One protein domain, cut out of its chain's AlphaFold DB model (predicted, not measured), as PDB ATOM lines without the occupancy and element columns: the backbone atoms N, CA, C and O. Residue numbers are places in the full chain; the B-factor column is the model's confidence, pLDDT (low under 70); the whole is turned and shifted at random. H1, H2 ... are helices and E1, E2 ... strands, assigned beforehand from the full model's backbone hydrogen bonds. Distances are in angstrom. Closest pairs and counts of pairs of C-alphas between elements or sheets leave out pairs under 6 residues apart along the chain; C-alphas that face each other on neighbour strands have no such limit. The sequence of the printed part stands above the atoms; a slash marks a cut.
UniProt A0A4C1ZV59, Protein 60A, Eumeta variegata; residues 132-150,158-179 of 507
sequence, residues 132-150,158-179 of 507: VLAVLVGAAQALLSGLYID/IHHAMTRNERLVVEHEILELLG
ATOM      1  N   VAL A 132     600.174 376.543 470.339       96.44
ATOM      2  CA  VAL A 132     600.843 377.857 470.305       96.44
ATOM      3  C   VAL A 132     602.156 377.835 471.093       96.44
ATOM      4  O   VAL A 132     603.163 378.351 470.610       96.44
ATOM      5  N   LEU A 133     602.174 377.201 472.270       96.50
ATOM      6  CA  LEU A 133     603.391 377.053 473.069       96.50
ATOM      7  C   LEU A 133     604.459 376.245 472.315       96.50
ATOM      8  O   LEU A 133     605.613 376.663 472.260       96.50
ATOM      9  N   ALA A 134     604.079 375.128 471.688       95.69
ATOM     10  CA  ALA A 134     604.998 374.293 470.916       95.69
ATOM     11  C   ALA A 134     605.600 375.049 469.718       95.69
ATOM     12  O   ALA A 134     606.804 374.962 469.481       95.69
ATOM     13  N   VAL A 135     604.791 375.842 469.004       95.69
ATOM     14  CA  VAL A 135     605.270 376.680 467.892       95.69
ATOM     15  C   VAL A 135     606.229 377.766 468.385       95.69
ATOM     16  O   VAL A 135     607.265 377.981 467.760       95.69
ATOM     17  N   LEU A 136     605.937 378.422 469.513       94.25
ATOM     18  CA  LEU A 136     606.828 379.432 470.098       94.25
ATOM     19  C   LEU A 136     608.166 378.835 470.549       94.25
ATOM     20  O   LEU A 136     609.210 379.432 470.293       94.25
ATOM     21  N   VAL A 137     608.153 377.652 471.171       93.38
ATOM     22  CA  VAL A 137     609.380 376.950 471.578       93.38
ATOM     23  C   VAL A 137     610.197 376.529 470.354       93.38
ATOM     24  O   VAL A 137     611.400 376.777 470.318       93.38
ATOM     25  N   GLY A 138     609.553 375.974 469.321       89.81
ATOM     26  CA  GLY A 138     610.230 375.624 468.068       89.81
ATOM     27  C   GLY A 138     610.833 376.842 467.360       89.81
ATOM     28  O   GLY A 138     611.975 376.796 466.904       89.81
ATOM     29  N   ALA A 139     610.113 377.968 467.326       87.44
ATOM     30  CA  ALA A 139     610.618 379.219 466.761       87.44
ATOM     31  C   ALA A 139     611.795 379.792 467.568       87.44
ATOM     32  O   ALA A 139     612.763 380.272 466.979       87.44
ATOM     33  N   ALA A 140     611.753 379.709 468.902       86.25
ATOM     34  CA  ALA A 140     612.855 380.138 469.762       86.25
ATOM     35  C   ALA A 140     614.117 379.285 469.544       86.25
ATOM     36  O   ALA A 140     615.217 379.830 469.477       86.25
ATOM     37  N   GLN A 141     613.962 377.971 469.359       82.25
ATOM     38  CA  GLN A 141     615.079 377.076 469.037       82.25
ATOM     39  C   GLN A 141     615.675 377.365 467.653       82.25
ATOM     40  O   GLN A 141     616.892 377.382 467.510       82.25
ATOM     41  N   ALA A 142     614.848 377.679 466.652       75.31
ATOM     42  CA  ALA A 142     615.322 378.032 465.310       75.31
ATOM     43  C   ALA A 142     616.085 379.373 465.250       75.31
ATOM     44  O   ALA A 142     616.836 379.616 464.304       75.31
ATOM     45  N   LEU A 143     615.905 380.251 466.243       77.19
ATOM     46  CA  LEU A 143     616.645 381.513 466.351       77.19
ATOM     47  C   LEU A 143     618.040 381.343 466.965       77.19
ATOM     48  O   LEU A 143     618.879 382.233 466.811       77.19
ATOM     49  N   LEU A 144     618.311 380.215 467.623       75.69
ATOM     50  CA  LEU A 144     619.611 379.912 468.211       75.69
ATOM     51  C   LEU A 144     620.529 379.308 467.141       75.69
ATOM     52  O   LEU A 144     620.739 378.101 467.078       75.69
ATOM     53  N   SER A 145     621.092 380.155 466.278       76.19
ATOM     54  CA  SER A 145     622.256 379.764 465.476       76.19
ATOM     55  C   SER A 145     623.487 379.721 466.387       76.19
ATOM     56  O   SER A 145     623.908 380.766 466.883       76.19
ATOM     57  N   GLY A 146     624.033 378.531 466.639       85.00
ATOM     58  CA  GLY A 146     625.224 378.330 467.470       85.00
ATOM     59  C   GLY A 146     626.453 377.885 466.679       85.00
ATOM     60  O   GLY A 146     626.345 377.464 465.530       85.00
ATOM     61  N   LEU A 147     627.622 377.985 467.308       85.88
ATOM     62  CA  LEU A 147     628.861 377.369 466.842       85.88
ATOM     63  C   LEU A 147     628.789 375.863 467.133       85.88
ATOM     64  O   LEU A 147     628.680 375.459 468.295       85.88
ATOM     65  N   TYR A 148     628.844 375.051 466.082       88.75
ATOM     66  CA  TYR A 148     628.856 373.594 466.178       88.75
ATOM     67  C   TYR A 148     630.303 373.108 466.144       88.75
ATOM     68  O   TYR A 148     631.046 373.458 465.228       88.75
ATOM     69  N   ILE A 149     630.694 372.321 467.142       91.12
ATOM     70  CA  ILE A 149     632.002 371.668 467.204       91.12
ATOM     71  C   ILE A 149     631.759 370.166 467.091       91.12
ATOM     72  O   ILE A 149     630.854 369.634 467.735       91.12
ATOM     73  N   ASP A 150     632.541 369.496 466.254       93.44
ATOM     74  CA  ASP A 150     632.562 368.040 466.193       93.44
ATOM     75  C   ASP A 150     633.351 367.500 467.392       93.44
ATOM     76  O   ASP A 150     634.486 367.909 467.640       93.44
ATOM     77  N   ILE A 158     626.498 371.776 469.900       89.88
ATOM     78  CA  ILE A 158     626.463 373.237 470.001       89.88
ATOM     79  C   ILE A 158     627.315 373.633 471.204       89.88
ATOM     80  O   ILE A 158     626.911 373.421 472.346       89.88
ATOM     81  N   HIS A 159     628.487 374.211 470.955       89.62
ATOM     82  CA  HIS A 159     629.382 374.656 472.020       89.62
ATOM     83  C   HIS A 159     628.944 376.010 472.590       89.62
ATOM     84  O   HIS A 159     629.006 376.245 473.795       89.62
ATOM     85  N   HIS A 160     628.476 376.914 471.725       90.12
ATOM     86  CA  HIS A 160     628.059 378.253 472.126       90.12
ATOM     87  C   HIS A 160     626.966 378.796 471.201       90.12
ATOM     88  O   HIS A 160     627.105 378.753 469.979       90.12
ATOM     89  N   ALA A 161     625.878 379.316 471.772       89.19
ATOM     90  CA  ALA A 161     624.860 380.032 471.008       89.19
ATOM     91  C   ALA A 161     625.372 381.446 470.702       89.19
ATOM     92  O   ALA A 161     625.583 382.222 471.629       89.19
ATOM     93  N   MET A 162     625.568 381.771 469.421       88.69
ATOM     94  CA  MET A 162     626.115 383.070 469.034       88.69
ATOM     95  C   MET A 162     625.051 384.159 469.115       88.69
ATOM     96  O   MET A 162     623.934 384.009 468.603       88.69
ATOM     97  N   THR A 163     625.410 385.296 469.706       91.94
ATOM     98  CA  THR A 163     624.543 386.475 469.668       91.94
ATOM     99  C   THR A 163     624.449 387.031 468.244       91.94
ATOM    100  O   THR A 163     625.295 386.793 467.379       91.94
ATOM    101  N   ARG A 164     623.409 387.828 467.964       86.69
ATOM    102  CA  ARG A 164     623.232 388.448 466.638       86.69
ATOM    103  C   ARG A 164     624.430 389.318 466.230       86.69
ATOM    104  O   ARG A 164     624.715 389.417 465.041       86.69
ATOM    105  N   ASN A 165     625.113 389.930 467.198       92.19
ATOM    106  CA  ASN A 165     626.294 390.754 466.952       92.19
ATOM    107  C   ASN A 165     627.520 389.895 466.633       92.19
ATOM    108  O   ASN A 165     628.180 390.163 465.635       92.19
ATOM    109  N   GLU A 166     627.776 388.834 467.402       91.88
ATOM    110  CA  GLU A 166     628.849 387.870 467.101       91.88
ATOM    111  C   GLU A 166     628.677 387.268 465.715       91.88
ATOM    112  O   GLU A 166     629.624 387.215 464.939       91.88
ATOM    113  N   ARG A 167     627.443 386.913 465.351       90.38
ATOM    114  CA  ARG A 167     627.141 386.429 464.008       90.38
ATOM    115  C   ARG A 167     627.532 387.434 462.925       90.38
ATOM    116  O   ARG A 167     628.049 387.025 461.896       90.38
ATOM    117  N   LEU A 168     627.275 388.728 463.120       90.44
ATOM    118  CA  LEU A 168     627.657 389.752 462.140       90.44
ATOM    119  C   LEU A 168     629.179 389.913 462.045       90.44
ATOM    120  O   LEU A 168     629.682 390.119 460.943       90.44
ATOM    121  N   VAL A 169     629.893 389.792 463.167       92.88
ATOM    122  CA  VAL A 169     631.364 389.831 463.205       92.88
ATOM    123  C   VAL A 169     631.948 388.621 462.478       92.88
ATOM    124  O   VAL A 169     632.741 388.800 461.562       92.88
ATOM    125  N   VAL A 170     631.478 387.414 462.797       91.88
ATOM    126  CA  VAL A 170     631.920 386.167 462.155       91.88
ATOM    127  C   VAL A 170     631.563 386.154 460.670       91.88
ATOM    128  O   VAL A 170     632.377 385.761 459.842       91.88
ATOM    129  N   GLU A 171     630.371 386.629 460.292       92.06
ATOM    130  CA  GLU A 171     630.017 386.791 458.877       92.06
ATOM    131  C   GLU A 171     630.992 387.747 458.170       92.06
ATOM    132  O   GLU A 171     631.382 387.470 457.037       92.06
ATOM    133  N   HIS A 172     631.396 388.851 458.810       93.31
ATOM    134  CA  HIS A 172     632.340 389.800 458.219       93.31
ATOM    135  C   HIS A 172     633.751 389.218 458.092       93.31
ATOM    136  O   HIS A 172     634.356 389.360 457.035       93.31
ATOM    137  N   GLU A 173     634.221 388.504 459.113       93.38
ATOM    138  CA  GLU A 173     635.527 387.842 459.126       93.38
ATOM    139  C   GLU A 173     635.609 386.744 458.058       93.38
ATOM    140  O   GLU A 173     636.550 386.714 457.271       93.38
ATOM    141  N   ILE A 174     634.577 385.900 457.928       91.38
ATOM    142  CA  ILE A 174     634.515 384.884 456.863       91.38
ATOM    143  C   ILE A 174     634.533 385.544 455.480       91.38
ATOM    144  O   ILE A 174     635.196 385.066 454.561       91.38
ATOM    145  N   LEU A 175     633.799 386.642 455.305       92.94
ATOM    146  CA  LEU A 175     633.768 387.379 454.044       92.94
ATOM    147  C   LEU A 175     635.126 388.007 453.714       92.94
ATOM    148  O   LEU A 175     635.549 387.959 452.561       92.94
ATOM    149  N   GLU A 176     635.825 388.536 454.715       93.38
ATOM    150  CA  GLU A 176     637.183 389.058 454.585       93.38
ATOM    151  C   GLU A 176     638.186 387.952 454.221       93.38
ATOM    152  O   GLU A 176     638.965 388.124 453.280       93.38
ATOM    153  N   LEU A 177     638.097 386.785 454.872       91.06
ATOM    154  CA  LEU A 177     638.911 385.604 454.557       91.06
ATOM    155  C   LEU A 177     638.682 385.106 453.124       91.06
ATOM    156  O   LEU A 177     639.624 384.688 452.458       91.06
ATOM    157  N   LEU A 178     637.451 385.204 452.619       92.25
ATOM    158  CA  LEU A 178     637.111 384.863 451.233       92.25
ATOM    159  C   LEU A 178     637.454 385.977 450.224       92.25
ATOM    160  O   LEU A 178     637.174 385.832 449.033       92.25
ATOM    161  N   GLY A 179     638.010 387.109 450.669       91.12
ATOM    162  CA  GLY A 179     638.277 388.272 449.814       91.12
ATOM    163  C   GLY A 179     637.007 388.958 449.285       91.12
ATOM    164  O   GLY A 179     637.059 389.744 448.335       91.12
TER     165      GLY A 179
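Overview. This is residues 132 to 150 and 158 to 179 of the 507 residues of the protein "Protein 60A" of Eumeta variegata (UniProt A0A4C1ZV59). A small sheet of two strands, E1 and E2, joins two helical arms, H1 and H2, which reach to opposite ends of a rod. The 41 printed residues hold, in chain order, H1, E1, E2 and H2, and the class is mixed, helices and strands. The sheet is antiparallel. The whole is only just loose, close to extended, with a radius of gyration of the C-alphas of 13.4 A and spans of 44 by 21 by 14 A.

Arrangement. Strand E1, residues 146 to 150, and strand E2, residues 158 to 161, are antiparallel neighbours at 167 degrees. N 147 and O 160, 2.8 A apart, are within hydrogen-bond range, as are N 159 and O 147, 2.9 A apart. Helix H1, residues 132 to 143, is apart from E2 and from helix H2, residues 164 to 177. E1 and H2 are apart. In H1 and H2 every O i to N i+4 pair is within hydrogen-bond range.

Along the chain. E1 is 12.7 A long and E2 7.1 A. H1 spans 16.7 A from C-alpha 132 at (600.843, 377.857, 470.305). H2 spans 20.0 A to C-alpha 177 at (638.911, 385.604, 454.557).

Size, cuts and confidence. The C-alphas of Val 132 and Gly 179 are farthest apart, at 43.9 A. Residues 151 to 157 are not printed, and C-alphas 150 and 158 are 8.9 A apart across the cut. The links H1 to E1 and E2 to H2 are tight. No printed residue is under pLDDT 70.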